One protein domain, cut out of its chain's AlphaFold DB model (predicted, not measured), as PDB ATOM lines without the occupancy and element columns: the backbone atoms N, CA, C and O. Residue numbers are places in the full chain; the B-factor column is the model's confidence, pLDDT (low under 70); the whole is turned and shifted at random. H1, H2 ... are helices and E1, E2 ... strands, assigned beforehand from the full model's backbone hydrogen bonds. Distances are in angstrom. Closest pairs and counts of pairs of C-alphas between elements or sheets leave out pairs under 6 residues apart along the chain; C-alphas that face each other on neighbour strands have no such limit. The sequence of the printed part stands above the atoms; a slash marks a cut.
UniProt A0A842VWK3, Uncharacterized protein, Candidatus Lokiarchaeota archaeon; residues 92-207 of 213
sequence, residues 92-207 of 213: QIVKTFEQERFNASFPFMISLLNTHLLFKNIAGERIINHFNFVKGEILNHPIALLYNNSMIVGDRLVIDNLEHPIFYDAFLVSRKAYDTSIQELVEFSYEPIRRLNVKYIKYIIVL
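What this domain is: This is residues 92 to 207 of the 213 residues of an uncharacterized protein of Candidatus Lokiarchaeota archaeon (UniProt A0A842VWK3). One twisted sheet of six strands makes the core; its long strands E3, E4 and E5 bend sharply partway, folding the sheet into an L-shaped trough. The helix H1 lies along the outside of the fold over E4 and E5, and a long unnamed stretch, residues 102 to 129, leads away from it to the short helix H2 beside the sheet, while residues 178 to 183 stick out as a free loop. The printed part has 116 residues, with two named helices, H1 and H2, followed along the chain by six named strands, E1 to E6; the class is mixed, helices and strands, and the neighbour pairs E1 and E3, E2 and E3, E2 and E6, E3 and E4, and E4 and E5 are antiparallel. It is compact, with a radius of gyration of the C-alphas of 14.8 A and spans of 43 by 42 by 26 A.

Where its parts are: In the sheet, E3 is residues 150 to 159, 19.6 A long; E4 is residues 165 to 175 and E5 residues 186 to 195, each 20.4 A. E1 is residues 138 to 140, E2 residues 142 to 146, and E6 residues 201 to 206, where C-alpha 206 is at (264.666, 219.504, 267.955). H1, residues 92 to 101, is 14.1 A long and begins with C-alpha 92 at (246.596, 204.166, 263.668). H2 is residues 130 to 133.

How they stand to each other: E3 has E1 and E2 on one side and E4 on the other side. E2, E3, E4 and E5 form a meander, each strand the antiparallel neighbour of the one before, with hairpins E2 and E3, E3 and E4, E4 and E5. N 144 and O 152 are 2.7 A apart between E2 and E3, N 151 and O 173 2.8 A between E3 and E4, and N 169 and O 192 2.8 A between E4 and E5. E3 bends by 101 degrees at residue 155, E4 by 109 degrees at 168 and E5 by 104 degrees at 192. E1 runs on into E2 at 91 degrees and pairs with E3, N 139 and O 157 being 2.9 A apart. The edge strand E6 is antiparallel to E2, with N 143 and O 205 2.7 A apart. H1 is on the sheet at a height over the sheet of 9.0 A, over E4 and only just over E5, on which 3 of its 10 C-alphas fall; it runs along the strands, at 10 degrees to E4 on the local plane. Its closest C-alphas to E4 are those of Phe 97 and Asp 169, 6.1 A. H2 only grazes the sheet, with residues 130 to 132. In H1 every O i to N i+4 pair is within hydrogen-bond range; H2 is too short for such a pair.

The domain as a whole: The C-alphas farthest apart, those of Pro 107 and Thr 180, are 45.5 A from each other. The printed part has no cut, and H1 to H2 is a long link of 28 residues. Mean pLDDT of the printed part is 73.1, with residues 101 to 136 and 177 to 184 under 70.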
ATOM      1  N   GLN A  92     246.133 205.315 262.893       86.56
ATOM      2  CA  GLN A  92     246.596 204.166 263.668       86.56
ATOM      3  C   GLN A  92     248.096 204.218 263.936       86.56
ATOM      4  O   GLN A  92     248.503 203.872 265.038       86.56
ATOM      5  N   ILE A  93     248.906 204.676 262.975       85.50
ATOM      6  CA  ILE A  93     250.344 204.897 263.196       85.50
ATOM      7  C   ILE A  93     250.536 205.955 264.284       85.50
ATOM      8  O   ILE A  93     251.327 205.744 265.201       85.50
ATOM      9  N   VAL A  94     249.764 207.047 264.223       84.94
ATOM     10  CA  VAL A  94     249.778 208.097 265.254       84.94
ATOM     11  C   VAL A  94     249.417 207.521 266.622       84.94
ATOM     12  O   VAL A  94     250.149 207.736 267.582       84.94
ATOM     13  N   LYS A  95     248.350 206.717 266.715       85.12
ATOM     14  CA  LYS A  95     247.954 206.065 267.975       85.12
ATOM     15  C   LYS A  95     249.026 205.129 268.526       85.12
ATOM     16  O   LYS A  95     249.248 205.131 269.730       85.12
ATOM     17  N   THR A  96     249.683 204.339 267.678       82.31
ATOM     18  CA  THR A  96     250.770 203.449 268.114       82.31
ATOM     19  C   THR A  96     251.955 204.256 268.639       82.31
ATOM     20  O   THR A  96     252.442 203.979 269.729       82.31
ATOM     21  N   PHE A  97     252.371 205.299 267.914       82.50
ATOM     22  CA  PHE A  97     253.417 206.217 268.369       82.50
ATOM     23  C   PHE A  97     253.053 206.852 269.721       82.50
ATOM     24  O   PHE A  97     253.875 206.885 270.632       82.50
ATOM     25  N   GLU A  98     251.809 207.314 269.887       81.38
ATOM     26  CA  GLU A  98     251.320 207.865 271.153       81.38
ATOM     27  C   GLU A  98     251.317 206.846 272.293       81.38
ATOM     28  O   GLU A  98     251.579 207.219 273.427       81.38
ATOM     29  N   GLN A  99     251.037 205.571 272.035       79.12
ATOM     30  CA  GLN A  99     251.046 204.542 273.078       79.12
ATOM     31  C   GLN A  99     252.462 204.216 273.559       79.12
ATOM     32  O   GLN A  99     252.694 204.136 274.766       79.12
ATOM     33  N   GLU A 100     253.406 204.061 272.632       75.19
ATOM     34  CA  GLU A 100     254.779 203.654 272.947       75.19
ATOM     35  C   GLU A 100     255.598 204.804 273.559       75.19
ATOM     36  O   GLU A 100     256.357 204.603 274.514       75.19
ATOM     37  N   ARG A 101     255.363 206.052 273.118       69.38
ATOM     38  CA  ARG A 101     256.126 207.217 273.594       69.38
ATOM     39  C   ARG A 101     255.986 207.517 275.091       69.38
ATOM     40  O   ARG A 101     256.864 208.153 275.673       69.38
ATOM     41  N   PHE A 102     254.910 207.073 275.750       63.69
ATOM     42  CA  PHE A 102     254.681 207.330 277.183       63.69
ATOM     43  C   PHE A 102     255.480 206.409 278.127       63.69
ATOM     44  O   PHE A 102     255.211 206.360 279.329       63.69
ATOM     45  N   ASN A 103     256.517 205.719 277.641       56.50
ATOM     46  CA  ASN A 103     257.404 204.941 278.500       56.50
ATOM     47  C   ASN A 103     258.390 205.840 279.277       56.50
ATOM     48  O   ASN A 103     259.428 206.266 278.756       56.50
ATOM     49  N   ALA A 104     258.067 206.102 280.546       52.84
ATOM     50  CA  ALA A 104     258.809 206.970 281.469       52.84
ATOM     51  C   ALA A 104     260.152 206.394 281.985       52.84
ATOM     52  O   ALA A 104     260.806 207.015 282.820       52.84
ATOM     53  N   SER A 105     260.582 205.217 281.519       54.16
ATOM     54  CA  SER A 105     261.672 204.449 282.147       54.16
ATOM     55  C   SER A 105     263.096 204.838 281.717       54.16
ATOM     56  O   SER A 105     264.032 204.096 282.006       54.16
ATOM     57  N   PHE A 106     263.296 205.964 281.024       50.88
ATOM     58  CA  PHE A 106     264.625 206.362 280.545       50.88
ATOM     59  C   PHE A 106     265.291 207.369 281.497       50.88
ATOM     60  O   PHE A 106     264.829 208.509 281.604       50.88
ATOM     61  N   PRO A 107     266.372 206.980 282.196       41.62
ATOM     62  CA  PRO A 107     267.143 207.908 283.009       41.62
ATOM     63  C   PRO A 107     267.946 208.855 282.097       41.62
ATOM     64  O   PRO A 107     268.499 208.420 281.091       41.62
ATOM     65  N   PHE A 108     268.021 210.135 282.481       46.66
ATOM     66  CA  PHE A 108     268.766 211.221 281.809       46.66
ATOM     67  C   PHE A 108     268.151 211.758 280.503       46.66
ATOM     68  O   PHE A 108     268.777 211.772 279.448       46.66
ATOM     69  N   MET A 109     266.916 212.264 280.576       52.59
ATOM     70  CA  MET A 109     266.336 213.077 279.501       52.59
ATOM     71  C   MET A 109     266.844 214.519 279.578       52.59
ATOM     72  O   MET A 109     266.570 215.209 280.566       52.59
ATOM     73  N   ILE A 110     267.488 215.016 278.518       48.47
ATOM     74  CA  ILE A 110     267.617 216.460 278.344       48.47
ATOM     75  C   ILE A 110     266.320 216.975 277.727       48.47
ATOM     76  O   ILE A 110     266.077 216.891 276.524       48.47
ATOM     77  N   SER A 111     265.495 217.589 278.570       49.03
ATOM     78  CA  SER A 111     264.517 218.551 278.079       49.03
ATOM     79  C   SER A 111     265.266 219.840 277.753       49.03
ATOM     80  O   SER A 111     265.555 220.643 278.642       49.03
ATOM     81  N   LEU A 112     265.652 220.013 276.489       49.62
ATOM     82  CA  LEU A 112     266.191 221.283 276.022       49.62
ATOM     83  C   LEU A 112     265.049 222.301 276.023       49.62
ATOM     84  O   LEU A 112     264.329 222.454 275.038       49.62
ATOM     85  N   LEU A 113     264.875 222.994 277.147       43.84
ATOM     86  CA  LEU A 113     264.028 224.176 277.200       43.84
ATOM     87  C   LEU A 113     264.631 225.199 276.223       43.84
ATOM     88  O   LEU A 113     265.757 225.660 276.399       43.84
ATOM     89  N   ASN A 114     263.887 225.503 275.161       45.50
ATOM     90  CA  ASN A 114     264.156 226.575 274.196       45.50
ATOM     91  C   ASN A 114     265.383 226.396 273.278       45.50
ATOM     92  O   ASN A 114     265.924 227.390 272.796       45.50
ATOM     93  N   THR A 115     265.831 225.166 272.989       47.19
ATOM     94  CA  THR A 115     266.961 224.958 272.055       47.19
ATOM     95  C   THR A 115     266.552 224.151 270.826       47.19
ATOM     96  O   THR A 115     266.235 222.970 270.917       47.19
ATOM     97  N   HIS A 116     266.627 224.790 269.658       55.47
ATOM     98  CA  HIS A 116     266.532 224.125 268.362       55.47
ATOM     99  C   HIS A 116     267.944 223.738 267.929       55.47
ATOM    100  O   HIS A 116     268.780 224.605 267.672       55.47
ATOM    101  N   LEU A 117     268.234 222.444 267.856       61.28
ATOM    102  CA  LEU A 117     269.517 221.971 267.345       61.28
ATOM    103  C   LEU A 117     269.365 221.615 265.882       61.28
ATOM    104  O   LEU A 117     268.649 220.664 265.584       61.28
ATOM    105  N   LEU A 118     270.042 222.368 265.007       65.00
ATOM    106  CA  LEU A 118     270.160 222.049 263.588       65.00
ATOM    107  C   LEU A 118     271.543 221.520 263.240       65.00
ATOM    108  O   LEU A 118     272.532 222.239 263.320       65.00
ATOM    109  N   PHE A 119     271.616 220.272 262.786       67.25
ATOM    110  CA  PHE A 119     272.823 219.762 262.138       67.25
ATOM    111  C   PHE A 119     272.847 220.203 260.673       67.25
ATOM    112  O   PHE A 119     272.058 219.689 259.904       67.25
ATOM    113  N   LYS A 120     273.706 221.142 260.259       60.81
ATOM    114  CA  LYS A 120     273.762 221.634 258.866       60.81
ATOM    115  C   LYS A 120     274.866 220.918 258.089       60.81
ATOM    116  O   LYS A 120     276.041 221.089 258.407       60.81
ATOM    117  N   ASN A 121     274.515 220.167 257.046       60.47
ATOM    118  CA  ASN A 121     275.497 219.583 256.130       60.47
ATOM    119  C   ASN A 121     275.378 220.222 254.732       60.47
ATOM    120  O   ASN A 121     274.461 219.920 253.966       60.47
ATOM    121  N   ILE A 122     276.286 221.161 254.441       59.09
ATOM    122  CA  ILE A 122     276.430 221.826 253.138       59.09
ATOM    123  C   ILE A 122     277.820 221.523 252.583       59.09
ATOM    124  O   ILE A 122     278.832 221.707 253.259       59.09
ATOM    125  N   ALA A 123     277.871 221.070 251.330       52.34
ATOM    126  CA  ALA A 123     279.122 220.821 250.628       52.34
ATOM    127  C   ALA A 123     279.900 222.135 250.427       52.34
ATOM    128  O   ALA A 123     279.396 223.066 249.807       52.34
ATOM    129  N   GLY A 124     281.135 222.194 250.934       59.31
ATOM    130  CA  GLY A 124     282.019 223.360 250.800       59.31
ATOM    131  C   GLY A 124     281.929 224.387 251.934       59.31
ATOM    132  O   GLY A 124     282.765 225.285 251.987       59.31
ATOM    133  N   GLU A 125     280.992 224.237 252.873       59.84
ATOM    134  CA  GLU A 125     280.926 225.059 254.086       59.84
ATOM    135  C   GLU A 125     281.524 224.334 255.297       59.84
ATOM    136  O   GLU A 125     281.609 223.103 255.358       59.84
ATOM    137  N   ARG A 126     281.939 225.109 256.304       56.06
ATOM    138  CA  ARG A 126     282.389 224.556 257.582       56.06
ATOM    139  C   ARG A 126     281.165 224.005 258.317       56.06
ATOM    140  O   ARG A 126     280.356 224.774 258.821       56.06
ATOM    141  N   ILE A 127     281.038 222.679 258.365       55.47
ATOM    142  CA  ILE A 127     279.966 221.980 259.087       55.47
ATOM    143  C   ILE A 127     279.964 222.461 260.542       55.47
ATOM    144  O   ILE A 127     280.898 222.170 261.296       55.47
ATOM    145  N   ILE A 128     278.916 223.183 260.949       55.34
ATOM    146  CA  ILE A 128     278.680 223.465 262.365       55.34
ATOM    147  C   ILE A 128     278.063 222.205 262.956       55.34
ATOM    148  O   ILE A 128     276.854 221.969 262.921       55.34
ATOM    149  N   ASN A 129     278.948 221.335 263.428       60.50
ATOM    150  CA  ASN A 129     278.561 220.070 264.003       60.50
ATOM    151  C   ASN A 129     278.135 220.262 265.468       60.50
ATOM    152  O   ASN A 129     278.956 220.178 266.382       60.50
ATOM    153  N   HIS A 130     276.835 220.468 265.685       66.19
ATOM    154  CA  HIS A 130     276.250 220.469 267.026       66.19
ATOM    155  C   HIS A 130     276.119 219.062 267.637       66.19
ATOM    156  O   HIS A 130     275.749 218.965 268.803       66.19
ATOM    157  N   PHE A 131     276.457 217.972 266.929       66.06
ATOM    158  CA  PHE A 131     276.419 216.624 267.515       66.06
ATOM    159  C   PHE A 131     277.306 216.518 268.746       66.06
ATOM    160  O   PHE A 131     276.896 215.901 269.717       66.06
ATOM    161  N   ASN A 132     278.479 217.155 268.750       63.59
ATOM    162  CA  ASN A 132     279.363 217.125 269.916       63.59
ATOM    163  C   ASN A 132     278.750 217.807 271.148       63.59
ATOM    164  O   ASN A 132     279.114 217.453 272.261       63.59
ATOM    165  N   PHE A 133     277.823 218.754 270.959       65.00
ATOM    166  CA  PHE A 133     277.111 219.406 272.061       65.00
ATOM    167  C   PHE A 133     276.096 218.470 272.732       65.00
ATOM    168  O   PHE A 133     275.775 218.655 273.897       65.00
ATOM    169  N   VAL A 134     275.610 217.460 272.008       66.94
ATOM    170  CA  VAL A 134     274.551 216.543 272.469       66.94
ATOM    171  C   VAL A 134     274.982 215.088 272.489       66.94
ATOM    172  O   VAL A 134     274.167 214.176 272.617       66.94
ATOM    173  N   LYS A 135     276.277 214.845 272.314       68.19
ATOM    174  CA  LYS A 135     276.837 213.504 272.291       68.19
ATOM    175  C   LYS A 135     276.713 212.910 273.689       68.19
ATOM    176  O   LYS A 135     277.241 213.470 274.640       68.19
ATOM    177  N   GLY A 136     276.039 211.766 273.786       65.44
ATOM    178  CA  GLY A 136     275.719 211.128 275.065       65.44
ATOM    179  C   GLY A 136     274.430 211.629 275.721       65.44
ATOM    180  O   GLY A 136     274.049 211.083 276.750       65.44
ATOM    181  N   GLU A 137     273.740 212.596 275.112       71.69
ATOM    182  CA  GLU A 137     272.483 213.144 275.617       71.69
ATOM    183  C   GLU A 137     271.274 212.589 274.857       71.69
ATOM    184  O   GLU A 137     271.371 212.199 273.688       71.69
ATOM    185  N   ILE A 138     270.117 212.570 275.525       75.38
ATOM    186  CA  ILE A 138     268.837 212.182 274.923       75.38
ATOM    187  C   ILE A 138     268.084 213.443 274.497       75.38
ATOM    188  O   ILE A 138     267.703 214.254 275.342       75.38
ATOM    189  N   LEU A 139     267.849 213.588 273.193       79.19
ATOM    190  CA  LEU A 139     267.050 214.667 272.615       79.19
ATOM    191  C   LEU A 139     265.587 214.263 272.491       79.19
ATOM    192  O   LEU A 139     265.296 213.213 271.928       79.19
ATOM    193  N   ASN A 140     264.679 215.125 272.944       80.25
ATOM    194  CA  ASN A 140     263.235 214.906 272.848       80.25
ATOM    195  C   ASN A 140     262.655 215.494 271.551       80.25
ATOM    196  O   ASN A 140     263.076 216.561 271.111       80.25
ATOM    197  N   HIS A 141     261.652 214.827 270.979       81.12
ATOM    198  CA  HIS A 141     260.932 215.223 269.759       81.12
ATOM    199  C   HIS A 141     261.845 215.579 268.562       81.12
ATOM    200  O   HIS A 141     261.659 216.625 267.926       81.12
ATOM    201  N   PRO A 142     262.877 214.767 268.261       86.50
ATOM    202  CA  PRO A 142     263.774 215.018 267.147       86.50
ATOM    203  C   PRO A 142     263.095 214.755 265.800       86.50
ATOM    204  O   PRO A 142     262.367 213.783 265.607       86.50
ATOM    205  N   ILE A 143     263.444 215.575 264.820       87.38
ATOM    206  CA  ILE A 143     263.034 215.442 263.428       87.38
ATOM    207  C   ILE A 143     264.289 215.443 262.572       87.38
ATOM    208  O   ILE A 143     264.981 216.451 262.490       87.38
ATOM    209  N   ALA A 144     264.608 214.328 261.926       87.88
ATOM    210  CA  ALA A 144     265.715 214.256 260.989       87.88
ATOM    211  C   ALA A 144     265.243 214.354 259.546       87.88
ATOM    212  O   ALA A 144     264.484 213.513 259.075       87.88
ATOM    213  N   LEU A 145     265.764 215.341 258.826       85.19
ATOM    214  CA  LEU A 145     265.657 215.444 257.378       85.19
ATOM    215  C   LEU A 145     266.819 214.682 256.753       85.19
ATOM    216  O   LEU A 145     267.981 214.916 257.087       85.19
ATOM    217  N   LEU A 146     266.513 213.771 255.842       85.12
ATOM    218  CA  LEU A 146     267.482 212.923 255.162       85.12
ATOM    219  C   LEU A 146     267.755 213.440 253.747       85.12
ATOM    220  O   LEU A 146     266.921 214.092 253.118       85.12
ATOM    221  N   TYR A 147     268.931 213.113 253.216       79.31
ATOM    222  CA  TYR A 147     269.365 213.567 251.888       79.31
ATOM    223  C   TYR A 147     268.477 213.128 250.722       79.31
ATOM    224  O   TYR A 147     268.450 213.776 249.680       79.31
ATOM    225  N   ASN A 148     267.749 212.032 250.889       78.12
ATOM    226  CA  ASN A 148     266.900 211.415 249.879       78.12
ATOM    227  C   ASN A 148     265.432 211.877 249.966       78.12
ATOM    228  O   ASN A 148     264.535 211.094 249.666       78.12
ATOM    229  N   ASN A 149     265.168 213.116 250.401       78.25
ATOM    230  CA  ASN A 149     263.809 213.646 250.608       78.25
ATOM    231  C   ASN A 149     262.958 212.751 251.521       78.25
ATOM    232  O   ASN A 149     261.775 212.527 251.272       78.25
ATOM    233  N   SER A 150     263.596 212.196 252.547       85.25
ATOM    234  CA  SER A 150     262.937 211.412 253.585       85.25
ATOM    235  C   SER A 150     263.066 212.130 254.917       85.25
ATOM    236  O   SER A 150     263.960 212.955 255.101       85.25
ATOM    237  N   MET A 151     262.181 211.818 255.847       89.31
ATOM    238  CA  MET A 151     262.153 212.407 257.171       89.31
ATOM    239  C   MET A 151     261.885 211.334 258.214       89.31
ATOM    240  O   MET A 151     261.034 210.474 258.016       89.31
ATOM    241  N   ILE A 152     262.593 211.417 259.332       91.62
ATOM    242  CA  ILE A 152     262.320 210.643 260.538       91.62
ATOM    243  C   ILE A 152     261.819 211.617 261.592       91.62
ATOM    244  O   ILE A 152     262.443 212.653 261.798       91.62
ATOM    245  N   VAL A 153     260.741 211.285 262.282       89.44
ATOM    246  CA  VAL A 153     260.323 211.986 263.498       89.44
ATOM    247  C   VAL A 153     260.285 210.960 264.606       89.44
ATOM    248  O   VAL A 153     259.562 209.975 264.501       89.44
ATOM    249  N   GLY A 154     261.105 211.165 265.627       88.88
ATOM    250  CA  GLY A 154     261.172 210.294 266.793       88.88
ATOM    251  C   GLY A 154     260.568 210.952 268.019       88.88
ATOM    252  O   GLY A 154     260.450 212.177 268.085       88.88
ATOM    253  N   ASP A 155     260.250 210.139 269.020       84.94
ATOM    254  CA  ASP A 155     260.030 210.643 270.373       84.94
ATOM    255  C   ASP A 155     261.362 211.048 271.016       84.94
ATOM    256  O   ASP A 155     261.472 212.117 271.619       84.94
ATOM    257  N   ARG A 156     262.405 210.223 270.834       85.00
ATOM    258  CA  ARG A 156     263.749 210.458 271.383       85.00
ATOM    259  C   ARG A 156     264.839 210.187 270.362       85.00
ATOM    260  O   ARG A 156     264.677 209.354 269.474       85.00
ATOM    261  N   LEU A 157     265.978 210.849 270.526       86.31
ATOM    262  CA  LEU A 157     267.202 210.595 269.775       86.31
ATOM    263  C   LEU A 157     268.381 210.472 270.736       86.31
ATOM    264  O   LEU A 157     268.636 211.376 271.526       86.31
ATOM    265  N   VAL A 158     269.120 209.372 270.607       83.31
ATOM    266  CA  VAL A 158     270.400 209.127 271.279       83.31
ATOM    267  C   VAL A 158     271.491 208.992 270.231       83.31
ATOM    268  O   VAL A 158     271.276 208.401 269.173       83.31
ATOM    269  N   ILE A 159     272.681 209.503 270.530       79.81
ATOM    270  CA  ILE A 159     273.872 209.272 269.713       79.81
ATOM    271  C   ILE A 159     274.739 208.239 270.412       79.81
ATOM    272  O   ILE A 159     275.185 208.462 271.536       79.81
ATOM    273  N   ASP A 160     274.981 207.112 269.751       79.62
ATOM    274  CA  ASP A 160     275.872 206.102 270.307       79.62
ATOM    275  C   ASP A 160     277.360 206.477 270.174       79.62
ATOM    276  O   ASP A 160     277.750 207.469 269.553       79.62
ATOM    277  N   ASN A 161     278.224 205.639 270.751       76.62
ATOM    278  CA  ASN A 161     279.674 205.843 270.752       76.62
ATOM    279  C   ASN A 161     280.311 205.832 269.349       76.62
ATOM    280  O   ASN A 161     281.441 206.292 269.200       76.62
ATOM    281  N   LEU A 162     279.611 205.305 268.339       80.50
ATOM    282  CA  LEU A 162     280.045 205.275 266.939       80.50
ATOM    283  C   LEU A 162     279.459 206.440 266.126       80.50
ATOM    284  O   LEU A 162     279.565 206.437 264.901       80.50
ATOM    285  N   GLU A 163     278.846 207.422 266.791       75.38
ATOM    286  CA  GLU A 163     278.185 208.569 266.163       75.38
ATOM    287  C   GLU A 163     277.036 208.159 265.236       75.38
ATOM    288  O   GLU A 163     276.751 208.819 264.233       75.38
ATOM    289  N   HIS A 164     276.350 207.062 265.568       84.38
ATOM    290  CA  HIS A 164     275.101 206.704 264.914       84.38
ATOM    291  C   HIS A 164     273.909 207.241 265.719       84.38
ATOM    292  O   HIS A 164     273.683 206.812 266.853       84.38
ATOM    293  N   PRO A 165     273.124 208.153 265.125       87.69
ATOM    294  CA  PRO A 165     271.777 208.488 265.562       87.69
ATOM    295  C   PRO A 165     270.887 207.254 265.729       87.69
ATOM    296  O   PRO A 165     270.725 206.463 264.795       87.69
ATOM    297  N   ILE A 166     270.288 207.121 266.911       88.81
ATOM    298  CA  ILE A 166     269.278 206.126 267.268       88.81
ATOM    299  C   ILE A 166     268.005 206.882 267.643       88.81
ATOM    300  O   ILE A 166     267.947 207.517 268.694       88.81
ATOM    301  N   PHE A 167     267.000 206.816 266.777       90.00
ATOM    302  CA  PHE A 167     265.666 207.353 267.029       90.00
ATOM    303  C   PHE A 167     264.812 206.281 267.700       90.00
ATOM    304  O   PHE A 167     264.808 205.137 267.244       90.00
ATOM    305  N   TYR A 168     264.098 206.651 268.753       87.56
ATOM    306  CA  TYR A 168     263.140 205.793 269.447       87.56
ATOM    307  C   TYR A 168     261.728 206.214 269.095       87.56
ATOM    308  O   TYR A 168     261.480 207.418 268.958       87.56
ATOM    309  N   ASP A 169     260.856 205.214 268.968       88.31
ATOM    310  CA  ASP A 169     259.441 205.339 268.636       88.31
ATOM    311  C   ASP A 169     259.273 206.346 267.512       88.31
ATOM    312  O   ASP A 169     258.863 207.475 267.731       88.31
ATOM    313  N   ALA A 170     259.737 205.991 266.319       90.06
ATOM    314  CA  ALA A 170     259.906 206.936 265.236       90.06
ATOM    315  C   ALA A 170     259.037 206.586 264.039       90.06
ATOM    316  O   ALA A 170     258.943 205.428 263.642       90.06
ATOM    317  N   PHE A 171     258.452 207.600 263.411       89.06
ATOM    318  CA  PHE A 171     257.872 207.440 262.090       89.06
ATOM    319  C   PHE A 171     258.862 207.884 261.016       89.06
ATOM    320  O   PHE A 171     259.493 208.941 261.111       89.06
ATOM    321  N   LEU A 172     258.998 207.065 259.981       89.06
ATOM    322  CA  LEU A 172     259.740 207.370 258.769       89.06
ATOM    323  C   LEU A 172     258.738 207.720 257.677       89.06
ATOM    324  O   LEU A 172     257.843 206.937 257.384       89.06
ATOM    325  N   VAL A 173     258.926 208.875 257.049       88.81
ATOM    326  CA  VAL A 173     258.233 209.270 255.822       88.81
ATOM    327  C   VAL A 173     259.274 209.393 254.732       88.81
ATOM    328  O   VAL A 173     260.169 210.231 254.826       88.81
ATOM    329  N   SER A 174     259.193 208.562 253.704       83.88
ATOM    330  CA  SER A 174     260.202 208.542 252.651       83.88
ATOM    331  C   SER A 174     259.586 208.486 251.274       83.88
ATOM    332  O   SER A 174     258.562 207.854 251.049       83.88
ATOM    333  N   ARG A 175     260.244 209.145 250.330       78.12
ATOM    334  CA  ARG A 175     259.920 209.021 248.919       78.12
ATOM    335  C   ARG A 175     260.756 207.889 248.325       78.12
ATOM    336  O   ARG A 175     261.987 207.986 248.326       78.12
ATOM    337  N   LYS A 176     260.130 206.837 247.791       70.31
ATOM    338  CA  LYS A 176     260.882 205.738 247.164       70.31
ATOM    339  C   LYS A 176     261.531 206.237 245.871       70.31
ATOM    340  O   LYS A 176     260.909 206.926 245.060       70.31
ATOM    341  N   ALA A 177     262.815 205.930 245.684       54.97
ATOM    342  CA  ALA A 177     263.568 206.437 244.536       54.97
ATOM    343  C   ALA A 177     263.166 205.753 243.215       54.97
ATOM    344  O   ALA A 177     263.259 206.382 242.164       54.97
ATOM    345  N   TYR A 178     262.684 204.510 243.256       52.00
ATOM    346  CA  TYR A 178     262.321 203.718 242.083       52.00
ATOM    347  C   TYR A 178     261.316 202.630 242.490       52.00
ATOM    348  O   TYR A 178     261.701 201.733 243.232       52.00
ATOM    349  N   ASP A 179     260.054 202.745 242.069       49.12
ATOM    350  CA  ASP A 179     259.235 201.689 241.446       49.12
ATOM    351  C   ASP A 179     257.855 202.268 241.051       49.12
ATOM    352  O   ASP A 179     257.502 203.383 241.427       49.12
ATOM    353  N   THR A 180     257.121 201.561 240.200       48.31
ATOM    354  CA  THR A 180     256.172 202.102 239.210       48.31
ATOM    355  C   THR A 180     254.687 202.057 239.603       48.31
ATOM    356  O   THR A 180     253.823 202.159 238.733       48.31
ATOM    357  N   SER A 181     254.351 201.980 240.895       58.59
ATOM    358  CA  SER A 181     252.955 202.011 241.366       58.59
ATOM    359  C   SER A 181     252.662 203.226 242.257       58.59
ATOM    360  O   SER A 181     253.505 203.682 243.027       58.59
ATOM    361  N   ILE A 182     251.436 203.760 242.169       56.12
ATOM    362  CA  ILE A 182     250.975 204.903 242.986       56.12
ATOM    363  C   ILE A 182     251.017 204.572 244.496       56.12
ATOM    364  O   ILE A 182     251.178 205.459 245.332       56.12
ATOM    365  N   GLN A 183     250.924 203.285 244.841       53.28
ATOM    366  CA  GLN A 183     250.983 202.772 246.211       53.28
ATOM    367  C   GLN A 183     252.382 202.876 246.846       53.28
ATOM    368  O   GLN A 183     252.487 202.831 248.068       53.28
ATOM    369  N   GLU A 184     253.444 203.062 246.052       60.69
ATOM    370  CA  GLU A 184     254.838 203.101 246.528       60.69
ATOM    371  C   GLU A 184     255.506 204.485 246.391       60.69
ATOM    372  O   GLU A 184     256.724 204.613 246.527       60.69
ATOM    373  N   LEU A 185     254.733 205.543 246.114       73.56
ATOM    374  CA  LEU A 185     255.275 206.892 245.886       73.56
ATOM    375  C   LEU A 185     255.867 207.514 247.154       73.56
ATOM    376  O   LEU A 185     256.967 208.078 247.124       73.56
ATOM    377  N   VAL A 186     255.126 207.395 248.257       78.50
ATOM    378  CA  VAL A 186     255.557 207.785 249.596       78.50
ATOM    379  C   VAL A 186     255.297 206.618 250.534       78.50
ATOM    380  O   VAL A 186     254.176 206.128 250.639       78.50
ATOM    381  N   GLU A 187     256.348 206.177 251.207       80.25
ATOM    382  CA  GLU A 187     256.312 205.121 252.202       80.25
ATOM    383  C   GLU A 187     256.288 205.730 253.604       80.25
ATOM    384  O   GLU A 187     257.037 206.669 253.907       80.25
ATOM    385  N   PHE A 188     255.440 205.156 254.455       81.62
ATOM    386  CA  PHE A 188     255.338 205.477 255.870       81.62
ATOM    387  C   PHE A 188     255.585 204.208 256.662       81.62
ATOM    388  O   PHE A 188     254.893 203.211 256.450       81.62
ATOM    389  N   SER A 189     256.520 204.250 257.600       84.06
ATOM    390  CA  SER A 189     256.684 203.167 258.564       84.06
ATOM    391  C   SER A 189     256.782 203.718 259.975       84.06
ATOM    392  O   SER A 189     257.258 204.832 260.196       84.06
ATOM    393  N   TYR A 190     256.289 202.934 260.928       86.62
ATOM    394  CA  TYR A 190     256.550 203.133 262.344       86.62
ATOM    395  C   TYR A 190     257.636 202.151 262.773       86.62
ATOM    396  O   TYR A 190     257.518 200.951 262.534       86.62
ATOM    397  N   GLU A 191     258.685 202.669 263.395       84.75
ATOM    398  CA  GLU A 191     259.869 201.933 263.808       84.75
ATOM    399  C   GLU A 191     260.106 202.191 265.301       84.75
ATOM    400  O   GLU A 191     260.442 203.320 265.668       84.75
ATOM    401  N   PRO A 192     260.003 201.176 266.178       84.69
ATOM    402  CA  PRO A 192     260.289 201.353 267.604       84.69
ATOM    403  C   PRO A 192     261.716 201.849 267.858       84.69
ATOM    404  O   PRO A 192     261.972 202.624 268.774       84.69
ATOM    405  N   ILE A 193     262.675 201.401 267.039       86.81
ATOM    406  CA  ILE A 193     264.069 201.844 267.091       86.81
ATOM    407  C   ILE A 193     264.609 201.959 265.666       86.81
ATOM    408  O   ILE A 193     264.673 200.971 264.934       86.81
ATOM    409  N   ARG A 194     265.088 203.148 265.288       89.94
ATOM    410  CA  ARG A 194     265.731 203.407 263.997       89.94
ATOM    411  C   ARG A 194     267.150 203.924 264.189       89.94
ATOM    412  O   ARG A 194     267.360 205.064 264.590       89.94
ATOM    413  N   ARG A 195     268.139 203.101 263.836       87.94
ATOM    414  CA  ARG A 195     269.558 203.484 263.815       87.94
ATOM    415  C   ARG A 195     270.001 203.827 262.399       87.94
ATOM    416  O   ARG A 195     269.721 203.075 261.467       87.94
ATOM    417  N   LEU A 196     270.705 204.939 262.228       86.81
ATOM    418  CA  LEU A 196     271.141 205.410 260.914       86.81
ATOM    419  C   LEU A 196     272.508 206.094 261.011       86.81
ATOM    420  O   LEU A 196     272.837 206.713 262.014       86.81
ATOM    421  N   ASN A 197     273.333 205.959 259.971       83.81
ATOM    422  CA  ASN A 197     274.625 206.638 259.926       83.81
ATOM    423  C   ASN A 197     274.426 208.143 259.686       83.81
ATOM    424  O   ASN A 197     273.701 208.524 258.764       83.81
ATOM    425  N   VAL A 198     275.117 208.983 260.462       80.56
ATOM    426  CA  VAL A 198     275.003 210.450 260.407       80.56
ATOM    427  C   VAL A 198     275.174 211.035 259.000       80.56
ATOM    428  O   VAL A 198     274.547 212.039 258.678       80.56
ATOM    429  N   LYS A 199     275.929 210.376 258.110       81.69
ATOM    430  CA  LYS A 199     276.122 210.823 256.719       81.69
ATOM    431  C   LYS A 199     274.828 210.901 255.902       81.69
ATOM    432  O   LYS A 199     274.793 211.606 254.901       81.69
ATOM    433  N   TYR A 200     273.791 210.153 256.283       83.69
ATOM    434  CA  TYR A 200     272.493 210.175 255.602       83.69
ATOM    435  C   TYR A 200     271.571 211.277 256.132       83.69
ATOM    436  O   TYR A 200     270.543 211.559 255.515       83.69
ATOM    437  N   ILE A 201     271.946 211.910 257.246       82.75
ATOM    438  CA  ILE A 201     271.213 213.020 257.831       82.75
ATOM    439  C   ILE A 201     271.679 214.312 257.184       82.75
ATOM    440  O   ILE A 201     272.858 214.668 257.208       82.75
ATOM    441  N   LYS A 202     270.709 215.018 256.617       80.19
ATOM    442  CA  LYS A 202     270.885 216.374 256.135       80.19
ATOM    443  C   LYS A 202     270.745 217.356 257.290       80.19
ATOM    444  O   LYS A 202     271.644 218.167 257.475       80.19
ATOM    445  N   TYR A 203     269.664 217.218 258.067       80.94
ATOM    446  CA  TYR A 203     269.357 218.041 259.235       80.94
ATOM    447  C   TYR A 203     268.754 217.220 260.371       80.94
ATOM    448  O   TYR A 203     268.021 216.276 260.114       80.94
ATOM    449  N   ILE A 204     269.035 217.592 261.617       82.50
ATOM    450  CA  ILE A 204     268.234 217.220 262.796       82.50
ATOM    451  C   ILE A 204     267.557 218.498 263.255       82.50
ATOM    452  O   ILE A 204     268.180 219.536 263.142       82.50
ATOM    453  N   ILE A 205     266.314 218.447 263.705       80.69
ATOM    454  CA  ILE A 205     265.549 219.567 264.240       80.69
ATOM    455  C   ILE A 205     264.984 219.081 265.565       80.69
ATOM    456  O   ILE A 205     264.299 218.065 265.605       80.69
ATOM    457  N   VAL A 206     265.280 219.779 266.651       78.06
ATOM    458  CA  VAL A 206     264.666 219.504 267.955       78.06
ATOM    459  C   VAL A 206     263.534 220.495 268.144       78.06
ATOM    460  O   VAL A 206     263.770 221.705 268.122       78.06
ATOM    461  N   LEU A 207     262.311 219.989 268.285       71.06
ATOM    462  CA  LEU A 207     261.165 220.822 268.621       71.06
ATOM    463  C   LEU A 207     261.156 221.051 270.135       71.06
ATOM    464  O   LEU A 207     260.962 220.121 270.915       71.06
TER     465      LEU A 207